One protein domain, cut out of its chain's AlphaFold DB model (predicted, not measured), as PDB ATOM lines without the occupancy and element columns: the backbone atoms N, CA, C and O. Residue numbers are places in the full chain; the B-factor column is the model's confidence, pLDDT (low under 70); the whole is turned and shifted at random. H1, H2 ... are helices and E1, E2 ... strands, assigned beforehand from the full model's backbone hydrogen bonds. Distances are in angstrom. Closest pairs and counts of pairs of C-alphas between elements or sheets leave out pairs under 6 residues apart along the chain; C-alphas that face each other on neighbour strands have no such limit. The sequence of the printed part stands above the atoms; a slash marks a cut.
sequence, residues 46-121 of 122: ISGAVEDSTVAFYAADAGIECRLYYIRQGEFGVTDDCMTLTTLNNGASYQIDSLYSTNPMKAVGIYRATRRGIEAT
ATOM      1  N   ILE A  46    -142.568  85.892 -67.202       93.12
ATOM      2  CA  ILE A  46    -142.433  86.627 -68.466       93.12
ATOM      3  C   ILE A  46    -141.027  86.445 -69.041       93.12
ATOM      4  O   ILE A  46    -140.907  86.219 -70.239       93.12
ATOM      5  N   SER A  47    -139.983  86.477 -68.209       92.25
ATOM      6  CA  SER A  47    -138.593  86.313 -68.654       92.25
ATOM      7  C   SER A  47    -138.390  85.022 -69.449       92.25
ATOM      8  O   SER A  47    -137.820  85.064 -70.535       92.25
ATOM      9  N   GLY A  48    -138.904  83.890 -68.955       89.19
ATOM     10  CA  GLY A  48    -138.807  82.618 -69.682       89.19
ATOM     11  C   GLY A  48    -139.613  82.618 -70.986       89.19
ATOM     12  O   GLY A  48    -139.141  82.145 -72.016       89.19
ATOM     13  N   ALA A  49    -140.808  83.216 -70.979       91.00
ATOM     14  CA  ALA A  49    -141.625  83.329 -72.187       91.00
ATOM     15  C   ALA A  49    -140.991  84.238 -73.256       91.00
ATOM     16  O   ALA A  49    -141.186  84.012 -74.453       91.00
ATOM     17  N   VAL A  50    -140.243  85.268 -72.845       94.56
ATOM     18  CA  VAL A  50    -139.497  86.153 -73.750       94.56
ATOM     19  C   VAL A  50    -138.347  85.398 -74.408       94.56
ATOM     20  O   VAL A  50    -138.209  85.501 -75.619       94.56
ATOM     21  N   GLU A  51    -137.584  84.598 -73.662       94.44
ATOM     22  CA  GLU A  51    -136.518  83.758 -74.229       94.44
ATOM     23  C   GLU A  51    -137.062  82.786 -75.287       94.44
ATOM     24  O   GLU A  51    -136.592  82.766 -76.422       94.44
ATOM     25  N   ASP A  52    -138.125  82.044 -74.969       95.75
ATOM     26  CA  ASP A  52    -138.738  81.140 -75.947       95.75
ATOM     27  C   ASP A  52    -139.285  81.912 -77.170       95.75
ATOM     28  O   ASP A  52    -139.287  81.410 -78.297       95.75
ATOM     29  N   SER A  53    -139.733  83.155 -76.961       96.25
ATOM     30  CA  SER A  53    -140.213  84.038 -78.027       96.25
ATOM     31  C   SER A  53    -139.105  84.535 -78.939       96.25
ATOM     32  O   SER A  53    -139.343  84.612 -80.142       96.25
ATOM     33  N   THR A  54    -137.925  84.879 -78.417       96.62
ATOM     34  CA  THR A  54    -136.811  85.331 -79.261       96.62
ATOM     35  C   THR A  54    -136.315  84.192 -80.140       96.62
ATOM     36  O   THR A  54    -136.123  84.393 -81.335       96.62
ATOM     37  N   VAL A  55    -136.214  82.975 -79.597       97.00
ATOM     38  CA  VAL A  55    -135.824  81.785 -80.367       97.00
ATOM     39  C   VAL A  55    -136.837  81.484 -81.477       97.00
ATOM     40  O   VAL A  55    -136.446  81.290 -82.627       97.00
ATOM     41  N   ALA A  56    -138.139  81.499 -81.169       96.94
ATOM     42  CA  ALA A  56    -139.182  81.326 -82.181       96.94
ATOM     43  C   ALA A  56    -139.162  82.451 -83.234       96.94
ATOM     44  O   ALA A  56    -139.390  82.190 -84.410       96.94
ATOM     45  N   PHE A  57    -138.874  83.693 -82.840       96.75
ATOM     46  CA  PHE A  57    -138.776  84.818 -83.771       96.75
ATOM     47  C   PHE A  57    -137.582  84.671 -84.721       96.75
ATOM     48  O   PHE A  57    -137.757  84.794 -85.928       96.75
ATOM     49  N   TYR A  58    -136.401  84.320 -84.208       96.31
ATOM     50  CA  TYR A  58    -135.223  84.076 -85.046       96.31
ATOM     51  C   TYR A  58    -135.402  82.890 -85.995       96.31
ATOM     52  O   TYR A  58    -134.911  82.929 -87.118       96.31
ATOM     53  N   ALA A  59    -136.138  81.852 -85.586       95.88
ATOM     54  CA  ALA A  59    -136.501  80.774 -86.500       95.88
ATOM     55  C   ALA A  59    -137.390  81.282 -87.651       95.88
ATOM     56  O   ALA A  59    -137.141  80.941 -88.804       95.88
ATOM     57  N   ALA A  60    -138.388  82.127 -87.359       94.81
ATOM     58  CA  ALA A  60    -139.232  82.735 -88.391       94.81
ATOM     59  C   ALA A  60    -138.406  83.587 -89.373       94.81
ATOM     60  O   ALA A  60    -138.603  83.495 -90.583       94.81
ATOM     61  N   ASP A  61    -137.464  84.369 -88.845       94.62
ATOM     62  CA  ASP A  61    -136.580  85.251 -89.616       94.62
ATOM     63  C   ASP A  61    -135.684  84.450 -90.567       94.62
ATOM     64  O   ASP A  61    -135.649  84.710 -91.768       94.62
ATOM     65  N   ALA A  62    -135.071  83.376 -90.058       92.56
ATOM     66  CA  ALA A  62    -134.289  82.449 -90.869       92.56
ATOM     67  C   ALA A  62    -135.111  81.855 -92.024       92.56
ATOM     68  O   ALA A  62    -134.613  81.764 -93.144       92.56
ATOM     69  N   GLY A  63    -136.373  81.487 -91.777       90.69
ATOM     70  CA  GLY A  63    -137.263  80.976 -92.819       90.69
ATOM     71  C   GLY A  63    -137.560  82.002 -93.917       90.69
ATOM     72  O   GLY A  63    -137.499  81.672 -95.104       90.69
ATOM     73  N   ILE A  64    -137.865  83.250 -93.540       89.81
ATOM     74  CA  ILE A  64    -138.130  84.325 -94.507       89.81
ATOM     75  C   ILE A  64    -136.879  84.662 -95.320       89.81
ATOM     76  O   ILE A  64    -136.976  84.766 -96.541       89.81
ATOM     77  N   GLU A  65    -135.708  84.768 -94.688       90.75
ATOM     78  CA  GLU A  65    -134.449  85.056 -95.386       90.75
ATOM     79  C   GLU A  65    -134.055  83.922 -96.336       90.75
ATOM     80  O   GLU A  65    -133.661  84.177 -97.476       90.75
ATOM     81  N   CYS A  66    -134.246  82.668 -95.917       88.88
ATOM     82  CA  CYS A  66    -134.045  81.492 -96.764       88.88
ATOM     83  C   CYS A  66    -134.895  81.604 -98.036       88.88
ATOM     84  O   CYS A  66    -134.395  81.457 -99.150       88.88
ATOM     85  N   ARG A  67    -136.173  81.968 -97.896       85.19
ATOM     86  CA  ARG A  67    -137.068  82.110 -99.043       85.19
ATOM     87  C   ARG A  67    -136.748  83.330 -99.916       85.19
ATOM     88  O   ARG A  67    -136.765  83.218-101.142       85.19
ATOM     89  N   LEU A  68    -136.435  84.476 -99.313       86.56
ATOM     90  CA  LEU A  68    -136.027  85.686-100.034       86.56
ATOM     91  C   LEU A  68    -134.741  85.466-100.837       86.56
ATOM     92  O   LEU A  68    -134.599  86.022-101.926       86.56
ATOM     93  N   TYR A  69    -133.820  84.643-100.336       87.56
ATOM     94  CA  TYR A  69    -132.608  84.267-101.054       87.56
ATOM     95  C   TYR A  69    -132.922  83.558-102.383       87.56
ATOM     96  O   TYR A  69    -132.456  84.013-103.428       87.56
ATOM     97  N   TYR A  70    -133.771  82.525-102.382       84.31
ATOM     98  CA  TYR A  70    -134.166  81.810-103.608       84.31
ATOM     99  C   TYR A  70    -134.954  82.687-104.587       84.31
ATOM    100  O   TYR A  70    -134.685  82.693-105.789       84.31
ATOM    101  N   ILE A  71    -135.846  83.533-104.064       83.19
ATOM    102  CA  ILE A  71    -136.559  84.543-104.855       83.19
ATOM    103  C   ILE A  71    -135.586  85.476-105.584       83.19
ATOM    104  O   ILE A  71    -135.756  85.738-106.773       83.19
ATOM    105  N   ARG A  72    -134.544  85.965-104.896       85.25
ATOM    106  CA  ARG A  72    -133.521  86.839-105.497       85.25
ATOM    107  C   ARG A  72    -132.691  86.130-106.566       85.25
ATOM    108  O   ARG A  72    -132.213  86.795-107.479       85.25
ATOM    109  N   GLN A  73    -132.533  84.812-106.474       86.19
ATOM    110  CA  GLN A  73    -131.853  84.006-107.493       86.19
ATOM    111  C   GLN A  73    -132.744  83.663-108.698       86.19
ATOM    112  O   GLN A  73    -132.253  83.121-109.684       86.19
ATOM    113  N   GLY A  74    -134.036  84.007-108.658       79.88
ATOM    114  CA  GLY A  74    -134.994  83.662-109.709       79.88
ATOM    115  C   GLY A  74    -135.512  82.222-109.620       79.88
ATOM    116  O   GLY A  74    -136.176  81.753-110.543       79.88
ATOM    117  N   GLU A  75    -135.240  81.527-108.514       74.06
ATOM    118  CA  GLU A  75    -135.690  80.161-108.254       74.06
ATOM    119  C   GLU A  75    -137.059  80.211-107.557       74.06
ATOM    120  O   GLU A  75    -137.190  80.232-106.334       74.06
ATOM    121  N   PHE A  76    -138.118  80.312-108.366       69.88
ATOM    122  CA  PHE A  76    -139.498  80.361-107.884       69.88
ATOM    123  C   PHE A  76    -140.127  78.964-107.871       69.88
ATOM    124  O   PHE A  76    -140.350  78.370-108.924       69.88
ATOM    125  N   GLY A  77    -140.514  78.475-106.689       59.66
ATOM    126  CA  GLY A  77    -141.381  77.297-106.568       59.66
ATOM    127  C   GLY A  77    -140.667  75.949-106.633       59.66
ATOM    128  O   GLY A  77    -141.319  74.931-106.867       59.66
ATOM    129  N   VAL A  78    -139.356  75.914-106.394       56.28
ATOM    130  CA  VAL A  78    -138.709  74.670-105.974       56.28
ATOM    131  C   VAL A  78    -139.292  74.290-104.612       56.28
ATOM    132  O   VAL A  78    -139.621  75.165-103.814       56.28
ATOM    133  N   THR A  79    -139.438  72.996-104.321       60.09
ATOM    134  CA  THR A  79    -139.563  72.517-102.936       60.09
ATOM    135  C   THR A  79    -138.230  72.765-102.237       60.09
ATOM    136  O   THR A  79    -137.456  71.836-102.018       60.09
ATOM    137  N   ASP A  80    -137.926  74.037-101.996       61.62
ATOM    138  CA  ASP A  80    -136.725  74.470-101.313       61.62
ATOM    139  C   ASP A  80    -136.783  73.942 -99.884       61.62
ATOM    140  O   ASP A  80    -137.851  73.918 -99.263       61.62
ATOM    141  N   ASP A  81    -135.622  73.594 -99.337       66.56
ATOM    142  CA  ASP A  81    -135.428  73.241 -97.921       66.56
ATOM    143  C   ASP A  81    -136.010  74.313 -96.962       66.56
ATOM    144  O   ASP A  81    -136.259  74.064 -95.785       66.56
ATOM    145  N   CYS A  82    -136.301  75.508 -97.490       75.00
ATOM    146  CA  CYS A  82    -136.949  76.626 -96.812       75.00
ATOM    147  C   CYS A  82    -138.485  76.557 -96.705       75.00
ATOM    148  O   CYS A  82    -139.072  77.375 -96.000       75.00
ATOM    149  N   MET A  83    -139.182  75.711 -97.468       73.44
ATOM    150  CA  MET A  83    -140.658  75.743 -97.526       73.44
ATOM    151  C   MET A  83    -141.328  74.642 -96.715       73.44
ATOM    152  O   MET A  83    -142.505  74.751 -96.365       73.44
ATOM    153  N   THR A  84    -140.594  73.578 -96.418       76.88
ATOM    154  CA  THR A  84    -141.047  72.536 -95.507       76.88
ATOM    155  C   THR A  84    -140.863  72.970 -94.059       76.88
ATOM    156  O   THR A  84    -140.163  73.933 -93.760       76.88
ATOM    157  N   LEU A  85    -141.517  72.257 -93.142       84.94
ATOM    158  CA  LEU A  85    -141.208  72.399 -91.728       84.94
ATOM    159  C   LEU A  85    -139.752  71.973 -91.507       84.94
ATOM    160  O   LEU A  85    -139.453  70.780 -91.543       84.94
ATOM    161  N   THR A  86    -138.879  72.944 -91.268       88.00
ATOM    162  CA  THR A  86    -137.442  72.703 -91.127       88.00
ATOM    163  C   THR A  86    -137.029  72.934 -89.688       88.00
ATOM    164  O   THR A  86    -137.247  74.011 -89.130       88.00
ATOM    165  N   THR A  87    -136.456  71.900 -89.070       92.50
ATOM    166  CA  THR A  87    -135.963  71.942 -87.691       92.50
ATOM    167  C   THR A  87    -134.493  72.341 -87.673       92.50
ATOM    168  O   THR A  87    -133.643  71.703 -88.289       92.50
ATOM    169  N   LEU A  88    -134.198  73.403 -86.934       91.31
ATOM    170  CA  LEU A  88    -132.862  73.921 -86.692       91.31
ATOM    171  C   LEU A  88    -132.146  73.092 -85.611       91.31
ATOM    172  O   LEU A  88    -132.759  72.386 -84.809       91.31
ATOM    173  N   ASN A  89    -130.823  73.226 -85.542       92.19
ATOM    174  CA  ASN A  89    -129.960  72.516 -84.587       92.19
ATOM    175  C   ASN A  89    -130.289  72.777 -83.103       92.19
ATOM    176  O   ASN A  89    -129.954  71.964 -82.246       92.19
ATOM    177  N   ASN A  90    -130.943  73.894 -82.792       91.94
ATOM    178  CA  ASN A  90    -131.383  74.265 -81.447       91.94
ATOM    179  C   ASN A  90    -132.792  73.741 -81.094       91.94
ATOM    180  O   ASN A  90    -133.326  74.093 -80.044       91.94
ATOM    181  N   GLY A  91    -133.413  72.930 -81.958       93.19
ATOM    182  CA  GLY A  91    -134.763  72.393 -81.762       93.19
ATOM    183  C   GLY A  91    -135.893  73.377 -82.077       93.19
ATOM    184  O   GLY A  91    -137.063  73.028 -81.919       93.19
ATOM    185  N   ALA A  92    -135.581  74.594 -82.531       96.00
ATOM    186  CA  ALA A  92    -136.570  75.478 -83.133       96.00
ATOM    187  C   ALA A  92    -136.912  74.998 -84.545       96.00
ATOM    188  O   ALA A  92    -136.150  74.266 -85.168       96.00
ATOM    189  N   SER A  93    -138.070  75.374 -85.065       95.19
ATOM    190  CA  SER A  93    -138.463  75.069 -86.440       95.19
ATOM    191  C   SER A  93    -139.112  76.276 -87.085       95.19
ATOM    192  O   SER A  93    -139.646  77.127 -86.380       95.19
ATOM    193  N   TYR A  94    -139.098  76.352 -88.407       93.94
ATOM    194  CA  TYR A  94    -139.854  77.363 -89.135       93.94
ATOM    195  C   TYR A  94    -140.691  76.736 -90.239       93.94
ATOM    196  O   TYR A  94    -140.427  75.622 -90.689       93.94
ATOM    197  N   GLN A  95    -141.727  77.458 -90.647       91.25
ATOM    198  CA  GLN A  95    -142.612  77.091 -91.737       91.25
ATOM    199  C   GLN A  95    -143.000  78.345 -92.520       91.25
ATOM    200  O   GLN A  95    -143.299  79.383 -91.924       91.25
ATOM    201  N   ILE A  96    -143.034  78.234 -93.845       88.50
ATOM    202  CA  ILE A  96    -143.511  79.286 -94.748       88.50
ATOM    203  C   ILE A  96    -144.937  78.947 -95.194       88.50
ATOM    204  O   ILE A  96    -145.224  77.806 -95.548       88.50
ATOM    205  N   ASP A  97    -145.838  79.930 -95.149       78.81
ATOM    206  CA  ASP A  97    -147.284  79.731 -95.377       78.81
ATOM    207  C   ASP A  97    -147.643  79.504 -96.861       78.81
ATOM    208  O   ASP A  97    -148.737  79.049 -97.191       78.81
ATOM    209  N   SER A  98    -146.726  79.787 -97.793       68.56
ATOM    210  CA  SER A  98    -146.988  79.668 -99.228       68.56
ATOM    211  C   SER A  98    -145.849  79.019-100.013       68.56
ATOM    212  O   SER A  98    -144.678  79.384 -99.904       68.56
ATOM    213  N   LEU A  99    -146.217  78.073-100.886       60.94
ATOM    214  CA  LEU A  99    -145.300  77.453-101.852       60.94
ATOM    215  C   LEU A  99    -144.898  78.428-102.974       60.94
ATOM    216  O   LEU A  99    -143.845  78.302-103.589       60.94
ATOM    217  N   TYR A 100    -145.706  79.460-103.207       62.78
ATOM    218  CA  TYR A 100    -145.499  80.464-104.248       62.78
ATOM    219  C   TYR A 100    -145.184  81.827-103.645       62.78
ATOM    220  O   TYR A 100    -145.438  82.064-102.469       62.78
ATOM    221  N   SER A 101    -144.656  82.734-104.467       64.06
ATOM    222  CA  SER A 101    -144.517  84.144-104.112       64.06
ATOM    223  C   SER A 101    -145.895  84.755-103.822       64.06
ATOM    224  O   SER A 101    -146.552  85.287-104.718       64.06
ATOM    225  N   THR A 102    -146.344  84.689-102.574       67.62
ATOM    226  CA  THR A 102    -147.456  85.502-102.087       67.62
ATOM    227  C   THR A 102    -146.868  86.783-101.530       67.62
ATOM    228  O   THR A 102    -145.961  86.720-100.711       67.62
ATOM    229  N   ASN A 103    -147.353  87.940-101.968       75.12
ATOM    230  CA  ASN A 103    -146.985  89.211-101.358       75.12
ATOM    231  C   ASN A 103    -148.176  89.684-100.501       75.12
ATOM    232  O   ASN A 103    -149.226  89.970-101.085       75.12
ATOM    233  N   PRO A 104    -148.082  89.715 -99.156       82.38
ATOM    234  CA  PRO A 104    -146.901  89.443 -98.330       82.38
ATOM    235  C   PRO A 104    -146.615  87.947 -98.111       82.38
ATOM    236  O   PRO A 104    -147.519  87.103 -98.099       82.38
ATOM    237  N   MET A 105    -145.337  87.625 -97.907       85.62
ATOM    238  CA  MET A 105    -144.874  86.296 -97.502       85.62
ATOM    239  C   MET A 105    -144.942  86.170 -95.992       85.62
ATOM    240  O   MET A 105    -144.568  87.112 -95.298       85.62
ATOM    241  N   LYS A 106    -145.354  85.009 -95.478       89.81
ATOM    242  CA  LYS A 106    -145.419  84.756 -94.034       89.81
ATOM    243  C   LYS A 106    -144.497  83.611 -93.640       89.81
ATOM    244  O   LYS A 106    -144.617  82.516 -94.191       89.81
ATOM    245  N   ALA A 107    -143.638  83.853 -92.655       91.81
ATOM    246  CA  ALA A 107    -142.919  82.810 -91.934       91.81
ATOM    247  C   ALA A 107    -143.449  82.688 -90.515       91.81
ATOM    248  O   ALA A 107    -143.698  83.691 -89.848       91.81
ATOM    249  N   VAL A 108    -143.558  81.455 -90.035       93.94
ATOM    250  CA  VAL A 108    -143.881  81.136 -88.649       93.94
ATOM    251  C   VAL A 108    -142.747  80.310 -88.072       93.94
ATOM    252  O   VAL A 108    -142.499  79.193 -88.511       93.94
ATOM    253  N   GLY A 109    -142.083  80.852 -87.062       95.69
ATOM    254  CA  GLY A 109    -141.112  80.139 -86.252       95.69
ATOM    255  C   GLY A 109    -141.763  79.566 -84.999       95.69
ATOM    256  O   GLY A 109    -142.673  80.154 -84.405       95.69
ATOM    257  N   ILE A 110    -141.312  78.379 -84.619       95.38
ATOM    258  CA  ILE A 110    -141.884  77.523 -83.588       95.38
ATOM    259  C   ILE A 110    -140.747  77.085 -82.672       95.38
ATOM    260  O   ILE A 110    -139.769  76.494 -83.120       95.38
ATOM    261  N   TYR A 111    -140.891  77.338 -81.378       96.75
ATOM    262  CA  TYR A 111    -139.988  76.808 -80.366       96.75
ATOM    263  C   TYR A 111    -140.786  76.463 -79.110       96.75
ATOM    264  O   TYR A 111    -141.486  77.311 -78.552       96.75
ATOM    265  N   ARG A 112    -140.720  75.195 -78.681       93.31
ATOM    266  CA  ARG A 112    -141.551  74.645 -77.594       93.31
ATOM    267  C   ARG A 112    -143.045  74.930 -77.835       93.31
ATOM    268  O   ARG A 112    -143.591  74.505 -78.848       93.31
ATOM    269  N   ALA A 113    -143.710  75.637 -76.920       91.88
ATOM    270  CA  ALA A 113    -145.112  76.042 -77.041       91.88
ATOM    271  C   ALA A 113    -145.294  77.444 -77.659       91.88
ATOM    272  O   ALA A 113    -146.421  77.931 -77.758       91.88
ATOM    273  N   THR A 114    -144.207  78.099 -78.070       95.06
ATOM    274  CA  THR A 114    -144.214  79.481 -78.556       95.06
ATOM    275  C   THR A 114    -144.155  79.521 -80.076       95.06
ATOM    276  O   THR A 114    -143.357  78.826 -80.703       95.06
ATOM    277  N   ARG A 115    -144.999  80.366 -80.676       95.38
ATOM    278  CA  ARG A 115    -145.015  80.638 -82.116       95.38
ATOM    279  C   ARG A 115    -144.874  82.135 -82.362       95.38
ATOM    280  O   ARG A 115    -145.550  82.929 -81.706       95.38
ATOM    281  N   ARG A 116    -144.014  82.518 -83.301       96.19
ATOM    282  CA  ARG A 116    -143.826  83.909 -83.739       96.19
ATOM    283  C   ARG A 116    -143.869  83.969 -85.256       96.19
ATOM    284  O   ARG A 116    -143.347  83.080 -85.913       96.19
ATOM    285  N   GLY A 117    -144.541  84.986 -85.783       93.38
ATOM    286  CA  GLY A 117    -144.706  85.182 -87.217       93.38
ATOM    287  C   GLY A 117    -144.003  86.447 -87.683       93.38
ATOM    288  O   GLY A 117    -143.990  87.439 -86.952       93.38
ATOM    289  N   ILE A 118    -143.444  86.402 -88.886       92.69
ATOM    290  CA  ILE A 118    -142.898  87.557 -89.597       92.69
ATOM    291  C   ILE A 118    -143.571  87.606 -90.966       92.69
ATOM    292  O   ILE A 118    -143.811  86.567 -91.585       92.69
ATOM    293  N   GLU A 119    -143.899  88.816 -91.411       90.62
ATOM    294  CA  GLU A 119    -144.409  89.068 -92.752       90.62
ATOM    295  C   GLU A 119    -143.418  89.953 -93.506       90.62
ATOM    296  O   GLU A 119    -142.947  90.956 -92.967       90.62
ATOM    297  N   ALA A 120    -143.100  89.574 -94.740       86.00
ATOM    298  CA  ALA A 120    -142.194  90.317 -95.602       86.00
ATOM    299  C   ALA A 120    -142.861  90.629 -96.941       86.00
ATOM    300  O   ALA A 120    -143.483  89.768 -97.570       86.00
ATOM    301  N   THR A 121    -142.678  91.871 -97.375       85.31
ATOM    302  CA  THR A 121    -143.075  92.382 -98.687       85.31
ATOM    303  C   THR A 121    -141.796  92.729 -99.428       85.31
ATOM    304  O   THR A 121    -140.931  93.402 -98.863       85.31
TER     305      THR A 121
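This is residues 46 to 121 of the 122 residues of an uncharacterized protein of Candidatus Azambacteria bacterium GW2011_GWD2_46_48 (UniProt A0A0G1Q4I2). A small three-stranded antiparallel sheet covers one side of a single long helix, H1, which crosses its strands slantwise and makes the longest axis of the domain; the other face of the sheet has no named helix. After the helix a long loop, residues 74 to 92, folds back to the E1 edge of the sheet, where its residues 86 to 87 pair with E1. The 76 printed residues hold one named helix and three named strands, in the order H1, E1, E2, E3 along the chain, and the sheet's order is E1 - E2 - E3; the class is mixed, helices and strands. The whole is compact, with a radius of gyration of the C-alphas of 12.4 A, and elongated in outline, spanning 41 by 23 by 15 A.

The sheet is a meander, each strand the antiparallel neighbour of the one before: E1 (residues 93 to 96), E2 (residues 105 to 111) and E3 (residues 114 to 120). E2 is the inner strand, and E1 and E3 are the edge strands. E2 and E3 form a hairpin at 160 degrees between directions, with N 107 and O 118 at 2.9 A and N 109 and O 116 at 2.8 A, within hydrogen-bond range. E1 and E2 form a hairpin at 163 degrees, with N 95 and O 108 at 2.9 A and N 110 and O 93 at 2.7 A, within hydrogen-bond range. H1 (residues 46 to 73) is on one face of this sheet, in two layers, a helix layer and a sheet layer, at a height over the sheet of 6.2 A. It lies over E1, E2 and E3 and runs slantwise to the strands, at 34 degrees to E3 on the local plane. The closest C-alphas of H1 and E2 are those of Ala 60 and Gly 109, 3.9 A apart. The closest of H1 and E3 are those of Phe 57 and Arg 116, 5.1 A apart, and of H1 and E1 those of Ala 60 and Tyr 94, 5.5 A apart. In H1 every O i to N i+4 pair is within hydrogen-bond range. Outside the named strands, residues 86 to 87 pair antiparallel with residues 93 to 94 of E1.

E2 measures 20.2 A from its first to its last C-alpha, E3 20.3 A and the four-residue E1 10.6 A. H1 measures 40.5 A, from C-alpha 46 at (-142.433, 86.627, -68.466) to C-alpha 73 at (-131.853, 84.006, -107.493). E1 begins at C-alpha 93, at (-138.463, 75.069, -86.440), and E3 ends at C-alpha 120, at (-142.194, 90.317, -95.602).

The two C-alphas farthest apart are those of Ile 46 and Gly 74, at 42.0 A. The printed part has no cut. The link from H1 to E1 is long, with 19 residues; that from E1 to E2 is short, with 8, and that from E2 to E3 is tight, with 2. The mean pLDDT of the printed part is 86.2, and residues 76 to 81 and 98 to 102 are under 70.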